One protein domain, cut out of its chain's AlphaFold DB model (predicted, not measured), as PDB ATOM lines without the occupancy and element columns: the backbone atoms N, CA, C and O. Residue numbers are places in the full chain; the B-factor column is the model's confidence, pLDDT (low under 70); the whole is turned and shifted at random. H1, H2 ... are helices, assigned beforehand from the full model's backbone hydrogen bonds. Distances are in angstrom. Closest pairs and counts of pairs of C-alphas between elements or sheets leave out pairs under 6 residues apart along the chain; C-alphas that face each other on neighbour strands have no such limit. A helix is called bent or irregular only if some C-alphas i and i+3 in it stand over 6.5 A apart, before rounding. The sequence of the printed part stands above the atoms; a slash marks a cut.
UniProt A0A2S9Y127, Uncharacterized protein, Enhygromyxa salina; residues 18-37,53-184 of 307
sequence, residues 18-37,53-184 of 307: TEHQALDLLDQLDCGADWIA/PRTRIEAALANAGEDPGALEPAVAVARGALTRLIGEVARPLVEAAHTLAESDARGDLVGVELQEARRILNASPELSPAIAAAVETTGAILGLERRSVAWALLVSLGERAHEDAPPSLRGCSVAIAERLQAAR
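What this domain is: This is residues 18 to 37 and 53 to 184 of the 307 residues of an uncharacterized protein of Enhygromyxa salina (UniProt A0A2S9Y127). One long helix, H3, runs nearly the length of the domain as a spine: H1 and H2 lie beside its first part as a three-helix up-and-down bundle, and H4 folds back beside its last part. H5, H6 and H7 pack across the spine between these, with H8 beyond them, packing on H4 and H6. The printed part has 152 residues with eight named helices, H1 to H8 in chain order, and no named strand; the class is all helix. It is compact, with a radius of gyration of the C-alphas of 16.7 A, yet only just elongated, spanning 57 by 29 by 25 A.

How they stand to each other: Start at the hub, H3, residues 68 to 103, which touches five other helices. With residues 70 to 81 alone it touches H2, residues 53 to 66, in a helical hairpin; look at Ala 64 and Ala 70, whose closest C-alphas are 4.5 A apart, at a shallow tilt of 29 degrees, opposite ways. H1, residues 18 to 37, touches H2 at a shallow tilt of 14 degrees, opposite ways, C-alphas 33 and 54 being closest at 5.3 A; H1 and H3 are near each other. Further on, H3 touches H4, residues 111 to 123, in a second hairpin at 28 degrees, closest at C-alphas 98 and 111, 6.0 A. H5, residues 125 to 130, is about perpendicular to H3 at 79 degrees, closest at C-alphas 87 and 128, 5.0 A. H6, residues 132 to 141, touches H3 closest at C-alphas 90 and 134, 5.0 A, and forms a hairpin with H7, residues 149 to 164, at 21 degrees. H7 touches H3 at C-alphas 82 and 154, 7.0 A. H8, residues 167 to 182, touches H4 closest at C-alphas 117 and 169, 5.2 A, at a steep tilt of 62 degrees. H1 and H8 are apart. Every O i to N i+4 pair is within hydrogen-bond range in H4, H6, H7 and H8; the counts are 13 of 16 in H1, 9 of 10 in H2, 29 of 32 in H3 and 0 of 2 in H5, where 2 of 3 O i to N i+3 pairs are.

Where its parts are: Find C-alpha 68 at (219.402, 186.747, 63.952); from there H3 runs 53.2 A to C-alpha 103 at (184.160, 202.972, 100.356). H3 is only just irregular, C-alphas 69 and 72 being 6.8 A apart, and H5 is irregular, with 7.2 A from C-alpha 126 to 129. H1 runs 27.1 A from C-alpha 18, with a kink of 44 degrees near residue 31; H7 runs 22.7 A, and H8 22.5 A to C-alpha 182 at (181.443, 194.472, 87.733).

The domain as a whole: The C-alphas farthest apart are those of Glu 66 and Ala 105, 58.1 A. Residues 38 to 52 are not printed, and C-alphas 37 and 53 across the cut are 7.7 A apart. Of the links that are printed whole, none is long. Mean pLDDT of the printed part is 75.9; it is under 70 in 47 residues, among them 18 to 37 and 53 to 71.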
ATOM      1  N   THR A  18     210.136 185.681  61.142       39.88
ATOM      2  CA  THR A  18     210.603 186.246  62.415       39.88
ATOM      3  C   THR A  18     211.035 187.713  62.329       39.88
ATOM      4  O   THR A  18     210.822 188.473  63.268       39.88
ATOM      5  N   GLU A  19     211.633 188.125  61.214       43.47
ATOM      6  CA  GLU A  19     212.076 189.502  60.971       43.47
ATOM      7  C   GLU A  19     210.877 190.404  60.633       43.47
ATOM      8  O   GLU A  19     210.775 191.506  61.165       43.47
ATOM      9  N   HIS A  20     209.887 189.894  59.885       51.75
ATOM     10  CA  HIS A  20     208.581 190.560  59.742       51.75
ATOM     11  C   HIS A  20     207.872 190.729  61.095       51.75
ATOM     12  O   HIS A  20     207.399 191.815  61.411       51.75
ATOM     13  N   GLN A  21     207.857 189.690  61.935       47.03
ATOM     14  CA  GLN A  21     207.252 189.750  63.272       47.03
ATOM     15  C   GLN A  21     207.946 190.758  64.207       47.03
ATOM     16  O   GLN A  21     207.287 191.363  65.054       47.03
ATOM     17  N   ALA A  22     209.261 190.951  64.061       44.22
ATOM     18  CA  ALA A  22     210.030 191.934  64.823       44.22
ATOM     19  C   ALA A  22     209.789 193.378  64.338       44.22
ATOM     20  O   ALA A  22     209.697 194.287  65.164       44.22
ATOM     21  N   LEU A  23     209.636 193.587  63.028       46.16
ATOM     22  CA  LEU A  23     209.269 194.886  62.448       46.16
ATOM     23  C   LEU A  23     207.816 195.274  62.781       46.16
ATOM     24  O   LEU A  23     207.554 196.418  63.142       46.16
ATOM     25  N   ASP A  24     206.885 194.318  62.781       53.69
ATOM     26  CA  ASP A  24     205.502 194.546  63.227       53.69
ATOM     27  C   ASP A  24     205.428 194.884  64.727       53.69
ATOM     28  O   ASP A  24     204.601 195.690  65.162       53.69
ATOM     29  N   LEU A  25     206.299 194.273  65.539       48.69
ATOM     30  CA  LEU A  25     206.451 194.595  66.958       48.69
ATOM     31  C   LEU A  25     206.965 196.033  67.152       48.69
ATOM     32  O   LEU A  25     206.511 196.708  68.073       48.69
ATOM     33  N   LEU A  26     207.867 196.506  66.286       49.03
ATOM     34  CA  LEU A  26     208.394 197.874  66.302       49.03
ATOM     35  C   LEU A  26     207.328 198.920  65.998       49.03
ATOM     36  O   LEU A  26     207.119 199.808  66.819       49.03
ATOM     37  N   ASP A  27     206.621 198.784  64.877       51.25
ATOM     38  CA  ASP A  27     205.598 199.750  64.451       51.25
ATOM     39  C   ASP A  27     204.502 199.926  65.521       51.25
ATOM     40  O   ASP A  27     203.971 201.018  65.751       51.25
ATOM     41  N   GLN A  28     204.186 198.845  66.238       51.06
ATOM     42  CA  GLN A  28     203.182 198.853  67.299       51.06
ATOM     43  C   GLN A  28     203.712 199.390  68.629       51.06
ATOM     44  O   GLN A  28     202.983 200.082  69.342       51.06
ATOM     45  N   LEU A  29     204.969 199.096  68.978       46.25
ATOM     46  CA  LEU A  29     205.601 199.683  70.157       46.25
ATOM     47  C   LEU A  29     205.891 201.174  69.957       46.25
ATOM     48  O   LEU A  29     205.812 201.907  70.937       46.25
ATOM     49  N   ASP A  30     206.124 201.642  68.730       44.34
ATOM     50  CA  ASP A  30     206.327 203.056  68.390       44.34
ATOM     51  C   ASP A  30     205.103 203.923  68.709       44.34
ATOM     52  O   ASP A  30     205.244 205.020  69.256       44.34
ATOM     53  N   CYS A  31     203.892 203.401  68.485       45.72
ATOM     54  CA  CYS A  31     202.650 204.051  68.919       45.72
ATOM     55  C   CYS A  31     202.567 204.190  70.451       45.72
ATOM     56  O   CYS A  31     202.016 205.161  70.971       45.72
ATOM     57  N   GLY A  32     203.139 203.233  71.182       43.22
ATOM     58  CA  GLY A  32     203.264 203.276  72.635       43.22
ATOM     59  C   GLY A  32     204.451 204.107  73.133       43.22
ATOM     60  O   GLY A  32     204.427 204.636  74.242       43.22
ATOM     61  N   ALA A  33     205.486 204.263  72.317       41.62
ATOM     62  CA  ALA A  33     206.739 204.899  72.679       41.62
ATOM     63  C   ALA A  33     206.625 206.425  72.809       41.62
ATOM     64  O   ALA A  33     207.294 207.008  73.663       41.62
ATOM     65  N   ASP A  34     205.722 207.058  72.056       46.75
ATOM     66  CA  ASP A  34     205.342 208.465  72.258       46.75
ATOM     67  C   ASP A  34     204.675 208.686  73.625       46.75
ATOM     68  O   ASP A  34     204.919 209.688  74.304       46.75
ATOM     69  N   TRP A  35     203.888 207.715  74.097       47.25
ATOM     70  CA  TRP A  35     203.324 207.751  75.446       47.25
ATOM     71  C   TRP A  35     204.420 207.609  76.516       47.25
ATOM     72  O   TRP A  35     204.441 208.383  77.467       47.25
ATOM     73  N   ILE A  36     205.400 206.721  76.322       43.53
ATOM     74  CA  ILE A  36     206.555 206.572  77.232       43.53
ATOM     75  C   ILE A  36     207.422 207.843  77.254       43.53
ATOM     76  O   ILE A  36     207.842 208.295  78.319       43.53
ATOM     77  N   ALA A  37     207.675 208.446  76.089       42.72
ATOM     78  CA  ALA A  37     208.471 209.666  75.961       42.72
ATOM     79  C   ALA A  37     207.818 210.865  76.670       42.72
ATOM     80  O   ALA A  37     208.515 211.662  77.292       42.72
ATOM     81  N   PRO A  53     213.555 204.926  76.253       50.94
ATOM     82  CA  PRO A  53     213.182 203.518  76.080       50.94
ATOM     83  C   PRO A  53     212.840 203.169  74.625       50.94
ATOM     84  O   PRO A  53     213.226 202.100  74.163       50.94
ATOM     85  N   ARG A  54     212.228 204.116  73.899       52.09
ATOM     86  CA  ARG A  54     212.004 204.075  72.450       52.09
ATOM     87  C   ARG A  54     213.299 203.838  71.678       52.09
ATOM     88  O   ARG A  54     213.461 202.802  71.051       52.09
ATOM     89  N   THR A  55     214.265 204.741  71.833       56.75
ATOM     90  CA  THR A  55     215.564 204.691  71.146       56.75
ATOM     91  C   THR A  55     216.336 203.404  71.450       56.75
ATOM     92  O   THR A  55     217.071 202.907  70.604       56.75
ATOM     93  N   ARG A  56     216.171 202.828  72.649       59.16
ATOM     94  CA  ARG A  56     216.794 201.542  73.009       59.16
ATOM     95  C   ARG A  56     216.119 200.343  72.351       59.16
ATOM     96  O   ARG A  56     216.820 199.412  71.972       59.16
ATOM     97  N   ILE A  57     214.793 200.361  72.234       55.88
ATOM     98  CA  ILE A  57     214.016 199.328  71.538       55.88
ATOM     99  C   ILE A  57     214.312 199.395  70.034       55.88
ATOM    100  O   ILE A  57     214.701 198.384  69.455       55.88
ATOM    101  N   GLU A  58     214.248 200.588  69.440       57.72
ATOM    102  CA  GLU A  58     214.603 200.851  68.038       57.72
ATOM    103  C   GLU A  58     216.038 200.399  67.725       57.72
ATOM    104  O   GLU A  58     216.255 199.653  66.773       57.72
ATOM    105  N   ALA A  59     217.025 200.769  68.552       59.91
ATOM    106  CA  ALA A  59     218.420 200.373  68.344       59.91
ATOM    107  C   ALA A  59     218.646 198.862  68.505       59.91
ATOM    108  O   ALA A  59     219.406 198.266  67.746       59.91
ATOM    109  N   ALA A  60     217.998 198.220  69.482       56.06
ATOM    110  CA  ALA A  60     218.133 196.779  69.678       56.06
ATOM    111  C   ALA A  60     217.514 195.981  68.520       56.06
ATOM    112  O   ALA A  60     218.043 194.937  68.146       56.06
ATOM    113  N   LEU A  61     216.430 196.484  67.930       51.97
ATOM    114  CA  LEU A  61     215.727 195.819  66.835       51.97
ATOM    115  C   LEU A  61     216.353 196.116  65.466       51.97
ATOM    116  O   LEU A  61     216.413 195.209  64.641       51.97
ATOM    117  N   ALA A  62     216.934 197.304  65.260       57.34
ATOM    118  CA  ALA A  62     217.801 197.575  64.110       57.34
ATOM    119  C   ALA A  62     218.980 196.587  64.057       57.34
ATOM    120  O   ALA A  62     219.254 196.002  63.015       57.34
ATOM    121  N   ASN A  63     219.600 196.307  65.208       56.41
ATOM    122  CA  ASN A  63     220.657 195.297  65.304       56.41
ATOM    123  C   ASN A  63     220.138 193.860  65.074       56.41
ATOM    124  O   ASN A  63     220.884 193.019  64.583       56.41
ATOM    125  N   ALA A  64     218.876 193.563  65.415       52.84
ATOM    126  CA  ALA A  64     218.266 192.239  65.240       52.84
ATOM    127  C   ALA A  64     217.858 191.921  63.791       52.84
ATOM    128  O   ALA A  64     217.848 190.751  63.415       52.84
ATOM    129  N   GLY A  65     217.539 192.935  62.977       54.81
ATOM    130  CA  GLY A  65     217.322 192.759  61.534       54.81
ATOM    131  C   GLY A  65     218.612 192.422  60.775       54.81
ATOM    132  O   GLY A  65     218.577 191.744  59.754       54.81
ATOM    133  N   GLU A  66     219.766 192.844  61.297       60.19
ATOM    134  CA  GLU A  66     221.077 192.597  60.680       60.19
ATOM    135  C   GLU A  66     221.724 191.273  61.136       60.19
ATOM    136  O   GLU A  66     222.493 190.671  60.383       60.19
ATOM    137  N   ASP A  67     221.401 190.791  62.344       61.88
ATOM    138  CA  ASP A  67     221.905 189.539  62.920       61.88
ATOM    139  C   ASP A  67     220.788 188.785  63.678       61.88
ATOM    140  O   ASP A  67     220.339 189.247  64.731       61.88
ATOM    141  N   PRO A  68     220.372 187.579  63.233       58.50
ATOM    142  CA  PRO A  68     219.402 186.747  63.952       58.50
ATOM    143  C   PRO A  68     219.806 186.440  65.406       58.50
ATOM    144  O   PRO A  68     218.942 186.212  66.254       58.50
ATOM    145  N   GLY A  69     221.109 186.453  65.716       66.50
ATOM    146  CA  GLY A  69     221.641 186.308  67.073       66.50
ATOM    147  C   GLY A  69     221.358 187.504  67.993       66.50
ATOM    148  O   GLY A  69     221.419 187.361  69.216       66.50
ATOM    149  N   ALA A  70     220.995 188.663  67.441       64.75
ATOM    150  CA  ALA A  70     220.660 189.874  68.190       64.75
ATOM    151  C   ALA A  70     219.167 189.979  68.576       64.75
ATOM    152  O   ALA A  70     218.794 190.867  69.350       64.75
ATOM    153  N   LEU A  71     218.321 189.032  68.144       64.19
ATOM    154  CA  LEU A  71     216.896 188.989  68.494       64.19
ATOM    155  C   LEU A  71     216.652 188.749  69.995       64.19
ATOM    156  O   LEU A  71     215.807 189.411  70.597       64.19
ATOM    157  N   GLU A  72     217.389 187.831  70.629       71.75
ATOM    158  CA  GLU A  72     217.233 187.564  72.068       71.75
ATOM    159  C   GLU A  72     217.531 188.797  72.945       71.75
ATOM    160  O   GLU A  72     216.698 189.135  73.796       71.75
ATOM    161  N   PRO A  73     218.651 189.522  72.738       70.62
ATOM    162  CA  PRO A  73     218.897 190.802  73.398       70.62
ATOM    163  C   PRO A  73     217.773 191.827  73.195       70.62
ATOM    164  O   PRO A  73     217.362 192.479  74.157       70.62
ATOM    165  N   ALA A  74     217.237 191.952  71.977       65.25
ATOM    166  CA  ALA A  74     216.156 192.890  71.674       65.25
ATOM    167  C   ALA A  74     214.854 192.547  72.413       65.25
ATOM    168  O   ALA A  74     214.232 193.416  73.029       65.25
ATOM    169  N   VAL A  75     214.487 191.264  72.447       71.06
ATOM    170  CA  VAL A  75     213.341 190.771  73.224       71.06
ATOM    171  C   VAL A  75     213.547 191.023  74.719       71.06
ATOM    172  O   VAL A  75     212.604 191.416  75.406       71.06
ATOM    173  N   ALA A  76     214.760 190.841  75.246       76.38
ATOM    174  CA  ALA A  76     215.058 191.127  76.649       76.38
ATOM    175  C   ALA A  76     214.884 192.620  76.989       76.38
ATOM    176  O   ALA A  76     214.298 192.949  78.025       76.38
ATOM    177  N   VAL A  77     215.319 193.523  76.103       73.75
ATOM    178  CA  VAL A  77     215.115 194.975  76.252       73.75
ATOM    179  C   VAL A  77     213.627 195.328  76.219       73.75
ATOM    180  O   VAL A  77     213.150 196.024  77.120       73.75
ATOM    181  N   ALA A  78     212.879 194.806  75.242       72.12
ATOM    182  CA  ALA A  78     211.438 195.029  75.129       72.12
ATOM    183  C   ALA A  78     210.686 194.520  76.369       72.12
ATOM    184  O   ALA A  78     209.857 195.236  76.928       72.12
ATOM    185  N   ARG A  79     211.030 193.327  76.873       80.81
ATOM    186  CA  ARG A  79     210.465 192.787  78.120       80.81
ATOM    187  C   ARG A  79     210.739 193.698  79.312       80.81
ATOM    188  O   ARG A  79     209.817 194.010  80.055       80.81
ATOM    189  N   GLY A  80     211.980 194.158  79.478       79.75
ATOM    190  CA  GLY A  80     212.339 195.075  80.561       79.75
ATOM    191  C   GLY A  80     211.570 196.398  80.504       79.75
ATOM    192  O   GLY A  80     211.155 196.916  81.542       79.75
ATOM    193  N   ALA A  81     211.341 196.929  79.300       77.00
ATOM    194  CA  ALA A  81     210.517 198.116  79.104       77.00
ATOM    195  C   ALA A  81     209.049 197.852  79.471       77.00
ATOM    196  O   ALA A  81     208.500 198.573  80.299       77.00
ATOM    197  N   LEU A  82     208.438 196.790  78.936       81.38
ATOM    198  CA  LEU A  82     207.044 196.434  79.219       81.38
ATOM    199  C   LEU A  82     206.803 196.179  80.712       81.38
ATOM    200  O   LEU A  82     205.840 196.708  81.262       81.38
ATOM    201  N   THR A  83     207.692 195.456  81.398       86.12
ATOM    202  CA  THR A  83     207.584 195.227  82.849       86.12
ATOM    203  C   THR A  83     207.568 196.539  83.634       86.12
ATOM    204  O   THR A  83     206.778 196.681  84.568       86.12
ATOM    205  N   ARG A  84     208.392 197.525  83.248       83.12
ATOM    206  CA  ARG A  84     208.390 198.850  83.890       83.12
ATOM    207  C   ARG A  84     207.049 199.559  83.700       83.12
ATOM    208  O   ARG A  84     206.485 200.031  84.682       83.12
ATOM    209  N   LEU A  85     206.526 199.581  82.475       81.75
ATOM    210  CA  LEU A  85     205.246 200.232  82.161       81.75
ATOM    211  C   LEU A  85     204.077 199.565  82.880       81.75
ATOM    212  O   LEU A  85     203.199 200.244  83.404       81.75
ATOM    213  N   ILE A  86     204.080 198.233  82.960       86.00
ATOM    214  CA  ILE A  86     203.080 197.514  83.748       86.00
ATOM    215  C   ILE A  86     203.196 197.896  85.226       86.00
ATOM    216  O   ILE A  86     202.177 198.100  85.874       86.00
ATOM    217  N   GLY A  87     204.408 198.051  85.763       85.56
ATOM    218  CA  GLY A  87     204.618 198.533  87.131       85.56
ATOM    219  C   GLY A  87     204.046 199.927  87.391       85.56
ATOM    220  O   GLY A  87     203.483 200.168  88.461       85.56
ATOM    221  N   GLU A  88     204.136 200.828  86.414       84.56
ATOM    222  CA  GLU A  88     203.529 202.162  86.489       84.56
ATOM    223  C   GLU A  88     202.000 202.101  86.502       84.56
ATOM    224  O   GLU A  88     201.378 202.891  87.202       84.56
ATOM    225  N   VAL A  89     201.394 201.133  85.810       84.50
ATOM    226  CA  VAL A  89     199.935 200.919  85.786       84.50
ATOM    227  C   VAL A  89     199.429 200.134  87.000       84.50
ATOM    228  O   VAL A  89     198.363 200.436  87.539       84.50
ATOM    229  N   ALA A  90     200.190 199.149  87.475       86.62
ATOM    230  CA  ALA A  90     199.788 198.271  88.567       86.62
ATOM    231  C   ALA A  90     199.629 199.027  89.892       86.62
ATOM    232  O   ALA A  90     198.686 198.761  90.635       86.62
ATOM    233  N   ARG A  91     200.509 199.995  90.192       86.81
ATOM    234  CA  ARG A  91     200.448 200.735  91.466       86.81
ATOM    235  C   ARG A  91     199.184 201.597  91.599       86.81
ATOM    236  O   ARG A  91     198.483 201.404  92.591       86.81
ATOM    237  N   PRO A  92     198.837 202.492  90.647       83.38
ATOM    238  CA  PRO A  92     197.580 203.239  90.702       83.38
ATOM    239  C   PRO A  92     196.356 202.331  90.736       83.38
ATOM    240  O   PRO A  92     195.373 202.670  91.383       83.38
ATOM    241  N   LEU A  93     196.412 201.178  90.067       87.56
ATOM    242  CA  LEU A  93     195.303 200.234  90.055       87.56
ATOM    243  C   LEU A  93     195.070 199.586  91.428       87.56
ATOM    244  O   LEU A  93     193.929 199.513  91.882       87.56
ATOM    245  N   VAL A  94     196.137 199.147  92.103       88.31
ATOM    246  CA  VAL A  94     196.052 198.611  93.473       88.31
ATOM    247  C   VAL A  94     195.610 199.697  94.456       88.31
ATOM    248  O   VAL A  94     194.786 199.426  95.325       88.31
ATOM    249  N   GLU A  95     196.094 200.928  94.297       88.62
ATOM    250  CA  GLU A  95     195.660 202.059  95.126       88.62
ATOM    251  C   GLU A  95     194.170 202.374  94.908       88.62
ATOM    252  O   GLU A  95     193.419 202.505  95.869       88.62
ATOM    253  N   ALA A  96     193.703 202.399  93.656       85.88
ATOM    254  CA  ALA A  96     192.289 202.587  93.339       85.88
ATOM    255  C   ALA A  96     191.413 201.472  93.934       85.88
ATOM    256  O   ALA A  96     190.314 201.741  94.419       85.88
ATOM    257  N   ALA A  97     191.899 200.227  93.925       87.81
ATOM    258  CA  ALA A  97     191.210 199.105  94.553       87.81
ATOM    259  C   ALA A  97     191.157 199.248  96.083       87.81
ATOM    260  O   ALA A  97     190.152 198.885  96.689       87.81
ATOM    261  N   HIS A  98     192.194 199.821  96.704       87.88
ATOM    262  CA  HIS A  98     192.203 200.134  98.136       87.88
ATOM    263  C   HIS A  98     191.155 201.193  98.482       87.88
ATOM    264  O   HIS A  98     190.348 200.974  99.382       87.88
ATOM    265  N   THR A  99     191.085 202.284  97.718       86.50
ATOM    266  CA  THR A  99     190.043 203.311  97.887       86.50
ATOM    267  C   THR A  99     188.633 202.740  97.693       86.50
ATOM    268  O   THR A  99     187.697 203.105  98.410       86.50
ATOM    269  N   LEU A 100     188.456 201.813  96.743       84.81
ATOM    270  CA  LEU A 100     187.181 201.118  96.559       84.81
ATOM    271  C   LEU A 100     186.829 200.252  97.779       84.81
ATOM    272  O   LEU A 100     185.694 200.294  98.237       84.81
ATOM    273  N   ALA A 101     187.784 199.500  98.327       86.31
ATOM    274  CA  ALA A 101     187.561 198.664  99.509       86.31
ATOM    275  C   ALA A 101     187.193 199.480 100.763       86.31
ATOM    276  O   ALA A 101     186.417 199.020 101.597       86.31
ATOM    277  N   GLU A 102     187.720 200.699 100.901       85.19
ATOM    278  CA  GLU A 102     187.371 201.603 102.006       85.19
ATOM    279  C   GLU A 102     185.962 202.203 101.875       85.19
ATOM    280  O   GLU A 102     185.323 202.502 102.885       85.19
ATOM    281  N   SER A 103     185.476 202.381 100.643       79.25
ATOM    282  CA  SER A 103     184.160 202.972 100.356       79.25
ATOM    283  C   SER A 103     183.036 201.934 100.252       79.25
ATOM    284  O   SER A 103     181.906 202.216 100.653       79.25
ATOM    285  N   ASP A 104     183.333 200.721  99.779       70.94
ATOM    286  CA  ASP A 104     182.389 199.607  99.676       70.94
ATOM    287  C   ASP A 104     182.565 198.623 100.844       70.94
ATOM    288  O   ASP A 104     183.317 197.650 100.776       70.94
ATOM    289  N   ALA A 105     181.805 198.836 101.922       53.47
ATOM    290  CA  ALA A 105     181.810 197.974 103.109       53.47
ATOM    291  C   ALA A 105     181.310 196.529 102.862       53.47
ATOM    292  O   ALA A 105     181.185 195.759 103.818       53.47
ATOM    293  N   ARG A 106     180.952 196.156 101.623       55.31
ATOM    294  CA  ARG A 106     180.348 194.858 101.275       55.31
ATOM    295  C   ARG A 106     181.202 193.998 100.343       55.31
ATOM    296  O   ARG A 106     180.695 192.997  99.840       55.31
ATOM    297  N   GLY A 107     182.455 194.367 100.085       60.34
ATOM    298  CA  GLY A 107     183.278 193.674  99.098       60.34
ATOM    299  C   GLY A 107     184.264 192.628  99.610       60.34
ATOM    300  O   GLY A 107     184.810 192.751 100.699       60.34
ATOM    301  N   ASP A 108     184.549 191.641  98.752       67.50
ATOM    302  CA  ASP A 108     185.602 190.625  98.933       67.50
ATOM    303  C   ASP A 108     187.029 191.199  98.837       67.50
ATOM    304  O   ASP A 108     188.001 190.513  99.140       67.50
ATOM    305  N   LEU A 109     187.179 192.469  98.435       72.62
ATOM    306  CA  LEU A 109     188.456 193.176  98.497       72.62
ATOM    307  C   LEU A 109     188.759 193.561  99.947       72.62
ATOM    308  O   LEU A 109     188.288 194.578 100.452       72.62
ATOM    309  N   VAL A 110     189.582 192.759 100.616       80.12
ATOM    310  CA  VAL A 110     190.011 193.042 101.986       80.12
ATOM    311  C   VAL A 110     191.198 194.006 101.956       80.12
ATOM    312  O   VAL A 110     192.241 193.701 101.381       80.12
ATOM    313  N   GLY A 111     191.086 195.160 102.626       81.75
ATOM    314  CA  GLY A 111     192.149 196.180 102.650       81.75
ATOM    315  C   GLY A 111     193.527 195.642 103.070       81.75
ATOM    316  O   GLY A 111     194.551 196.071 102.544       81.75
ATOM    317  N   VAL A 112     193.562 194.629 103.942       85.62
ATOM    318  CA  VAL A 112     194.799 193.939 104.351       85.62
ATOM    319  C   VAL A 112     195.486 193.234 103.172       85.62
ATOM    320  O   VAL A 112     196.706 193.311 103.041       85.62
ATOM    321  N   GLU A 113     194.729 192.582 102.289       86.81
ATOM    322  CA  GLU A 113     195.274 191.884 101.116       86.81
ATOM    323  C   GLU A 113     195.807 192.869 100.071       86.81
ATOM    324  O   GLU A 113     196.844 192.622  99.454       86.81
ATOM    325  N   LEU A 114     195.154 194.023  99.921       89.25
ATOM    326  CA  LEU A 114     195.605 195.105  99.044       89.25
ATOM    327  C   LEU A 114     196.878 195.782  99.567       89.25
ATOM    328  O   LEU A 114     197.795 196.060  98.790       89.25
ATOM    329  N   GLN A 115     196.984 195.992 100.881       90.81
ATOM    330  CA  GLN A 115     198.215 196.483 101.509       90.81
ATOM    331  C   GLN A 115     199.369 195.494 101.345       90.81
ATOM    332  O   GLN A 115     200.493 195.898 101.039       90.81
ATOM    333  N   GLU A 116     199.092 194.201 101.496       92.56
ATOM    334  CA  GLU A 116     200.079 193.149 101.280       92.56
ATOM    335  C   GLU A 116     200.520 193.079  99.812       92.56
ATOM    336  O   GLU A 116     201.720 193.048  99.534       92.56
ATOM    337  N   ALA A 117     199.587 193.148  98.860       92.06
ATOM    338  CA  ALA A 117     199.902 193.221  97.435       92.06
ATOM    339  C   ALA A 117     200.784 194.438  97.119       92.06
ATOM    340  O   ALA A 117     201.817 194.302  96.464       92.06
ATOM    341  N   ARG A 118     200.450 195.618  97.654       93.56
ATOM    342  CA  ARG A 118     201.277 196.827  97.526       93.56
ATOM    343  C   ARG A 118     202.672 196.635  98.125       93.56
ATOM    344  O   ARG A 118     203.657 197.066  97.526       93.56
ATOM    345  N   ARG A 119     202.788 195.985  99.286       94.62
ATOM    346  CA  ARG A 119     204.082 195.670  99.911       94.62
ATOM    347  C   ARG A 119     204.921 194.753  99.019       94.62
ATOM    348  O   ARG A 119     206.102 195.036  98.827       94.62
ATOM    349  N   ILE A 120     204.317 193.705  98.459       94.31
ATOM    350  CA  ILE A 120     204.977 192.767  97.540       94.31
ATOM    351  C   ILE A 120     205.457 193.495  96.284       94.31
ATOM    352  O   ILE A 120     206.630 193.388  95.949       94.31
ATOM    353  N   LEU A 121     204.602 194.287  95.635       92.44
ATOM    354  CA  LEU A 121     204.957 195.015  94.410       92.44
ATOM    355  C   LEU A 121     206.046 196.077  94.630       92.44
ATOM    356  O   LEU A 121     206.827 196.356  93.725       92.44
ATOM    357  N   ASN A 122     206.127 196.662  95.828       91.19
ATOM    358  CA  ASN A 122     207.215 197.574  96.183       91.19
ATOM    359  C   ASN A 122     208.538 196.839  96.449       91.19
ATOM    360  O   ASN A 122     209.599 197.384  96.154       91.19
ATOM    361  N   ALA A 123     208.484 195.633  97.024       93.94
ATOM    362  CA  ALA A 123     209.665 194.816  97.297       93.94
ATOM    363  C   ALA A 123     210.201 194.111  96.038       93.94
ATOM    364  O   ALA A 123     211.414 194.002  95.876       93.94
ATOM    365  N   SER A 124     209.294 193.687  95.159       94.06
ATOM    366  CA  SER A 124     209.552 192.930  93.933       94.06
ATOM    367  C   SER A 124     208.763 193.521  92.754       94.06
ATOM    368  O   SER A 124     207.737 192.962  92.348       94.06
ATOM    369  N   PRO A 125     209.194 194.666  92.189       90.06
ATOM    370  CA  PRO A 125     208.513 195.312  91.063       90.06
ATOM    371  C   PRO A 125     208.390 194.430  89.814       90.06
ATOM    372  O   PRO A 125     207.469 194.619  89.019       90.06
ATOM    373  N   GLU A 126     209.280 193.455  89.645       90.62
ATOM    374  CA  GLU A 126     209.250 192.445  88.586       90.62
ATOM    375  C   GLU A 126     207.981 191.582  88.595       90.62
ATOM    376  O   GLU A 126     207.622 191.038  87.555       90.62
ATOM    377  N   LEU A 127     207.266 191.516  89.726       94.50
ATOM    378  CA  LEU A 127     205.983 190.821  89.854       94.50
ATOM    379  C   LEU A 127     204.781 191.677  89.434       94.50
ATOM    380  O   LEU A 127     203.658 191.179  89.430       94.50
ATOM    381  N   SER A 128     204.972 192.943  89.048       92.94
ATOM    382  CA  SER A 128     203.875 193.802  88.563       92.94
ATOM    383  C   SER A 128     203.036 193.185  87.433       92.94
ATOM    384  O   SER A 128     201.813 193.335  87.477       92.94
ATOM    385  N   PRO A 129     203.616 192.441  86.465       94.12
ATOM    386  CA  PRO A 129     202.839 191.740  85.443       94.12
ATOM    387  C   PRO A 129     201.876 190.675  85.988       94.12
ATOM    388  O   PRO A 129     200.933 190.316  85.293       94.12
ATOM    389  N   ALA A 130     202.030 190.219  87.235       95.00
ATOM    390  CA  ALA A 130     201.079 189.292  87.854       95.00
ATOM    391  C   ALA A 130     199.685 189.919  88.076       95.00
ATOM    392  O   ALA A 130     198.697 189.199  88.262       95.00
ATOM    393  N   ILE A 131     199.582 191.255  88.052       94.81
ATOM    394  CA  ILE A 131     198.306 191.974  88.052       94.81
ATOM    395  C   ILE A 131     197.754 191.987  86.620       94.81
ATOM    396  O   ILE A 131     198.066 192.875  85.828       94.81
ATOM    397  N   ALA A 132     196.902 191.016  86.282       91.69
ATOM    398  CA  ALA A 132     196.400 190.812  84.919       91.69
ATOM    399  C   ALA A 132     195.679 192.054  84.366       91.69
ATOM    400  O   ALA A 132     195.829 192.422  83.203       91.69
ATOM    401  N   ALA A 133     194.946 192.758  85.227       87.56
ATOM    402  CA  ALA A 133     194.284 194.004  84.867       87.56
ATOM    403  C   ALA A 133     195.266 195.138  84.507       87.56
ATOM    404  O   ALA A 133     194.939 195.984  83.673       87.56
ATOM    405  N   ALA A 134     196.474 195.147  85.082       89.81
ATOM    406  CA  ALA A 134     197.515 196.100  84.713       89.81
ATOM    407  C   ALA A 134     198.098 195.761  83.335       89.81
ATOM    408  O   ALA A 134     198.241 196.657  82.514       89.81
ATOM    409  N   VAL A 135     198.332 194.476  83.047       87.81
ATOM    410  CA  VAL A 135     198.772 193.979  81.729       87.81
ATOM    411  C   VAL A 135     197.788 194.391  80.629       87.81
ATOM    412  O   VAL A 135     198.175 195.028  79.649       87.81
ATOM    413  N   GLU A 136     196.500 194.104  80.819       87.19
ATOM    414  CA  GLU A 136     195.428 194.485  79.886       87.19
ATOM    415  C   GLU A 136     195.343 196.008  79.692       87.19
ATOM    416  O   GLU A 136     195.240 196.498  78.564       87.19
ATOM    417  N   THR A 137     195.444 196.772  80.783       82.12
ATOM    418  CA  THR A 137     195.416 198.239  80.730       82.12
ATOM    419  C   THR A 137     196.634 198.786  79.988       82.12
ATOM    420  O   THR A 137     196.469 199.628  79.111       82.12
ATOM    421  N   THR A 138     197.840 198.280  80.253       82.25
ATOM    422  CA  THR A 138     199.057 198.666  79.525       82.25
ATOM    423  C   THR A 138     198.906 198.401  78.030       82.25
ATOM    424  O   THR A 138     199.164 199.294  77.229       82.25
ATOM    425  N   GLY A 139     198.421 197.224  77.631       78.94
ATOM    426  CA  GLY A 139     198.226 196.920  76.214       78.94
ATOM    427  C   GLY A 139     197.206 197.846  75.541       78.94
ATOM    428  O   GLY A 139     197.429 198.292  74.416       78.94
ATOM    429  N   ALA A 140     196.133 198.216  76.249       78.31
ATOM    430  CA  ALA A 140     195.158 199.193  75.764       78.31
ATOM    431  C   ALA A 140     195.747 200.610  75.630       78.31
ATOM    432  O   ALA A 140     195.444 201.304  74.660       78.31
ATOM    433  N   ILE A 141     196.590 201.038  76.576       69.75
ATOM    434  CA  ILE A 141     197.282 202.338  76.545       69.75
ATOM    435  C   ILE A 141     198.213 202.431  75.340       69.75
ATOM    436  O   ILE A 141     198.211 203.442  74.640       69.75
ATOM    437  N   LEU A 142     198.966 201.361  75.090       71.50
ATOM    438  CA  LEU A 142     199.887 201.256  73.964       71.50
ATOM    439  C   LEU A 142     199.157 201.039  72.622       71.50
ATOM    440  O   LEU A 142     199.792 201.071  71.574       71.50
ATOM    441  N   GLY A 143     197.835 200.822  72.633       68.75
ATOM    442  CA  GLY A 143     197.045 200.600  71.421       68.75
ATOM    443  C   GLY A 143     197.355 199.280  70.711       68.75
ATOM    444  O   GLY A 143     197.147 199.178  69.505       68.75
ATOM    445  N   LEU A 144     197.852 198.275  71.440       74.56
ATOM    446  CA  LEU A 144     198.264 197.000  70.857       74.56
ATOM    447  C   LEU A 144     197.051 196.195  70.371       74.56
ATOM    448  O   LEU A 144     196.053 196.038  71.081       74.56
ATOM    449  N   GLU A 145     197.150 195.621  69.172       72.88
ATOM    450  CA  GLU A 145     196.136 194.687  68.685       72.88
ATOM    451  C   GLU A 145     196.227 193.351  69.435       72.88
ATOM    452  O   GLU A 145     197.299 192.764  69.533       72.88
ATOM    453  N   ARG A 146     195.094 192.782  69.874       77.44
ATOM    454  CA  ARG A 146     195.069 191.493  70.605       77.44
ATOM    455  C   ARG A 146     195.720 190.317  69.868       77.44
ATOM    456  O   ARG A 146     196.105 189.336  70.492       77.44
ATOM    457  N   ARG A 147     195.783 190.387  68.538       75.19
ATOM    458  CA  ARG A 147     196.384 189.356  67.679       75.19
ATOM    459  C   ARG A 147     197.876 189.570  67.427       75.19
ATOM    460  O   ARG A 147     198.469 188.783  66.698       75.19
ATOM    461  N   SER A 148     198.461 190.648  67.942       70.81
ATOM    462  CA  SER A 148     199.833 191.003  67.616       70.81
ATOM    463  C   SER A 148     200.865 190.299  68.486       70.81
ATOM    464  O   SER A 148     200.586 189.853  69.602       70.81
ATOM    465  N   VAL A 149     202.100 190.254  67.983       69.50
ATOM    466  CA  VAL A 149     203.258 189.734  68.720       69.50
ATOM    467  C   VAL A 149     203.515 190.559  69.984       69.50
ATOM    468  O   VAL A 149     203.827 189.994  71.029       69.50
ATOM    469  N   ALA A 150     203.312 191.880  69.926       70.81
ATOM    470  CA  ALA A 150     203.445 192.772  71.078       70.81
ATOM    471  C   ALA A 150     202.473 192.396  72.202       70.81
ATOM    472  O   ALA A 150     202.867 192.298  73.365       70.81
ATOM    473  N   TRP A 151     201.214 192.126  71.844       78.56
ATOM    474  CA  TRP A 151     200.209 191.658  72.790       78.56
ATOM    475  C   TRP A 151     200.557 190.278  73.353       78.56
ATOM    476  O   TRP A 151     200.496 190.075  74.562       78.56
ATOM    477  N   ALA A 152     200.987 189.340  72.505       75.00
ATOM    478  CA  ALA A 152     201.393 188.006  72.945       75.00
ATOM    479  C   ALA A 152     202.588 188.044  73.918       75.00
ATOM    480  O   ALA A 152     202.588 187.339  74.927       75.00
ATOM    481  N   LEU A 153     203.584 188.901  73.664       79.25
ATOM    482  CA  LEU A 153     204.711 189.124  74.576       79.25
ATOM    483  C   LEU A 153     204.247 189.694  75.918       79.25
ATOM    484  O   LEU A 153     204.707 189.240  76.966       79.25
ATOM    485  N   LEU A 154     203.332 190.662  75.885       83.69
ATOM    486  CA  LEU A 154     202.763 191.287  77.073       83.69
ATOM    487  C   LEU A 154     201.986 190.273  77.932       83.69
ATOM    488  O   LEU A 154     202.192 190.210  79.144       83.69
ATOM    489  N   VAL A 155     201.162 189.428  77.306       87.19
ATOM    490  CA  VAL A 155     200.442 188.333  77.979       87.19
ATOM    491  C   VAL A 155     201.417 187.311  78.563       87.19
ATOM    492  O   VAL A 155     201.295 186.963  79.734       87.19
ATOM    493  N   SER A 156     202.436 186.896  77.803       86.19
ATOM    494  CA  SER A 156     203.436 185.927  78.273       86.19
ATOM    495  C   SER A 156     204.220 186.425  79.495       86.19
ATOM    496  O   SER A 156     204.569 185.635  80.372       86.19
ATOM    497  N   LEU A 157     204.483 187.734  79.592       90.69
ATOM    498  CA  LEU A 157     205.056 188.337  80.802       90.69
ATOM    499  C   LEU A 157     204.116 188.202  82.003       90.69
ATOM    500  O   LEU A 157     204.573 187.863  83.094       90.69
ATOM    501  N   GLY A 158     202.821 188.452  81.797       91.31
ATOM    502  CA  GLY A 158     201.807 188.315  82.837       91.31
ATOM    503  C   GLY A 158     201.658 186.880  83.336       91.31
ATOM    504  O   GLY A 158     201.651 186.655  84.542       91.31
ATOM    505  N   GLU A 159     201.613 185.907  82.425       92.50
ATOM    506  CA  GLU A 159     201.512 184.479  82.757       92.50
ATOM    507  C   GLU A 159     202.698 184.004  83.603       92.50
ATOM    508  O   GLU A 159     202.502 183.417  84.664       92.50
ATOM    509  N   ARG A 160     203.930 184.339  83.200       92.88
ATOM    510  CA  ARG A 160     205.135 183.976  83.967       92.88
ATOM    511  C   ARG A 160     205.152 184.620  85.347       92.88
ATOM    512  O   ARG A 160     205.366 183.946  86.348       92.88
ATOM    513  N   ALA A 161     204.868 185.920  85.420       93.50
ATOM    514  CA  ALA A 161     204.815 186.612  86.702       93.50
ATOM    515  C   ALA A 161     203.701 186.059  87.607       93.50
ATOM    516  O   ALA A 161     203.855 186.043  88.825       93.50
ATOM    517  N   HIS A 162     202.587 185.593  87.038       93.62
ATOM    518  CA  HIS A 162     201.503 184.957  87.783       93.62
ATOM    519  C   HIS A 162     201.921 183.611  88.397       93.62
ATOM    520  O   HIS A 162     201.558 183.317  89.543       93.62
ATOM    521  N   GLU A 163     202.686 182.801  87.664       94.94
ATOM    522  CA  GLU A 163     203.255 181.545  88.169       94.94
ATOM    523  C   GLU A 163     204.190 181.799  89.363       94.94
ATOM    524  O   GLU A 163     204.046 181.152  90.406       94.94
ATOM    525  N   ASP A 164     205.056 182.809  89.250       94.94
ATOM    526  CA  ASP A 164     206.026 183.194  90.285       94.94
ATOM    527  C   ASP A 164     205.403 183.966  91.466       94.94
ATOM    528  O   ASP A 164     205.999 184.078  92.543       94.94
ATOM    529  N   ALA A 165     204.195 184.509  91.297       94.88
ATOM    530  CA  ALA A 165     203.547 185.338  92.304       94.88
ATOM    531  C   ALA A 165     203.132 184.540  93.558       94.88
ATOM    532  O   ALA A 165     202.685 183.392  93.479       94.88
ATOM    533  N   PRO A 166     203.174 185.154  94.752       95.69
ATOM    534  CA  PRO A 166     202.588 184.549  95.940       95.69
ATOM    535  C   PRO A 166     201.050 184.459  95.821       95.69
ATOM    536  O   PRO A 166     200.430 185.276  95.131       95.69
ATOM    537  N   PRO A 167     200.395 183.514  96.530       93.75
ATOM    538  CA  PRO A 167     198.940 183.339  96.477       93.75
ATOM    539  C   PRO A 167     198.136 184.607  96.788       93.75
ATOM    540  O   PRO A 167     197.106 184.834  96.161       93.75
ATOM    541  N   SER A 168     198.620 185.450  97.704       92.00
ATOM    542  CA  SER A 168     197.988 186.728  98.057       92.00
ATOM    543  C   SER A 168     197.934 187.698  96.875       92.00
ATOM    544  O   SER A 168     196.892 188.294  96.613       92.00
ATOM    545  N   LEU A 169     199.025 187.821  96.111       93.12
ATOM    546  CA  LEU A 169     199.074 188.689  94.933       93.12
ATOM    547  C   LEU A 169     198.176 188.156  93.809       93.12
ATOM    548  O   LEU A 169     197.491 188.938  93.152       93.12
ATOM    549  N   ARG A 170     198.125 186.830  93.625       93.38
ATOM    550  CA  ARG A 170     197.198 186.200  92.673       93.38
ATOM    551  C   ARG A 170     195.735 186.438  93.046       93.38
ATOM    552  O   ARG A 170     194.961 186.823  92.177       93.38
ATOM    553  N   GLY A 171     195.371 186.245  94.316       90.50
ATOM    554  CA  GLY A 171     194.017 186.514  94.811       90.50
ATOM    555  C   GLY A 171     193.615 187.975  94.598       90.50
ATOM    556  O   GLY A 171     192.563 188.250  94.030       90.50
ATOM    557  N   CYS A 172     194.514 188.903  94.931       91.50
ATOM    558  CA  CYS A 172     194.334 190.332  94.676       91.50
ATOM    559  C   CYS A 172     194.123 190.643  93.181       91.50
ATOM    560  O   CYS A 172     193.192 191.361  92.822       91.50
ATOM    561  N   SER A 173     194.937 190.060  92.295       93.19
ATOM    562  CA  SER A 173     194.809 190.209  90.837       93.19
ATOM    563  C   SER A 173     193.423 189.787  90.327       93.19
ATOM    564  O   SER A 173     192.797 190.525  89.561       93.19
ATOM    565  N   VAL A 174     192.914 188.644  90.802       91.62
ATOM    566  CA  VAL A 174     191.570 188.141  90.465       91.62
ATOM    567  C   VAL A 174     190.486 189.085  90.983       91.62
ATOM    568  O   VAL A 174     189.641 189.515  90.202       91.62
ATOM    569  N   ALA A 175     190.551 189.482  92.254       89.88
ATOM    570  CA  ALA A 175     189.552 190.361  92.854       89.88
ATOM    571  C   ALA A 175     189.486 191.733  92.153       89.88
ATOM    572  O   ALA A 175     188.403 192.252  91.884       89.88
ATOM    573  N   ILE A 176     190.634 192.310  91.776       89.31
ATOM    574  CA  ILE A 176     190.688 193.545  90.976       89.31
ATOM    575  C   ILE A 176     190.021 193.339  89.609       89.31
ATOM    576  O   ILE A 176     189.237 194.186  89.173       89.31
ATOM    577  N   ALA A 177     190.311 192.229  88.924       88.19
ATOM    578  CA  ALA A 177     189.726 191.927  87.621       88.19
ATOM    579  C   ALA A 177     188.198 191.752  87.699       88.19
ATOM    580  O   ALA A 177     187.474 192.311  86.873       88.19
ATOM    581  N   GLU A 178     187.699 191.051  88.717       87.06
ATOM    582  CA  GLU A 178     186.266 190.888  88.977       87.06
ATOM    583  C   GLU A 178     185.578 192.230  89.237       87.06
ATOM    584  O   GLU A 178     184.506 192.494  88.693       87.06
ATOM    585  N   ARG A 179     186.214 193.133  89.992       86.31
ATOM    586  CA  ARG A 179     185.672 194.480  90.229       86.31
ATOM    587  C   ARG A 179     185.667 195.350  88.988       86.31
ATOM    588  O   ARG A 179     184.691 196.059  88.754       86.31
ATOM    589  N   LEU A 180     186.706 195.277  88.162       85.00
ATOM    590  CA  LEU A 180     186.707 195.961  86.870       85.00
ATOM    591  C   LEU A 180     185.612 195.423  85.952       85.00
ATOM    592  O   LEU A 180     184.995 196.204  85.228       85.00
ATOM    593  N   GLN A 181     185.348 194.116  85.994       84.19
ATOM    594  CA  GLN A 181     184.248 193.506  85.258       84.19
ATOM    595  C   GLN A 181     182.896 193.988  85.792       84.19
ATOM    596  O   GLN A 181     182.081 194.440  84.996       84.19
ATOM    597  N   ALA A 182     182.674 193.976  87.108       82.81
ATOM    598  CA  ALA A 182     181.443 194.472  87.733       82.81
ATOM    599  C   ALA A 182     181.201 195.969  87.473       82.81
ATOM    600  O   ALA A 182     180.060 196.413  87.376       82.81
ATOM    601  N   ALA A 183     182.271 196.752  87.314       82.00
ATOM    602  CA  ALA A 183     182.183 198.163  86.968       82.00
ATOM    603  C   ALA A 183     181.829 198.418  85.490       82.00
ATOM    604  O   ALA A 183     181.637 199.576  85.111       82.00
ATOM    605  N   ARG A 184     181.770 197.401  84.615       81.94
ATOM    606  CA  ARG A 184     181.411 197.598  83.199       81.94
ATOM    607  C   ARG A 184     179.899 197.818  83.032       81.94
ATOM    608  O   ARG A 184     179.107 197.137  83.684       81.94
TER     609      ARG A 184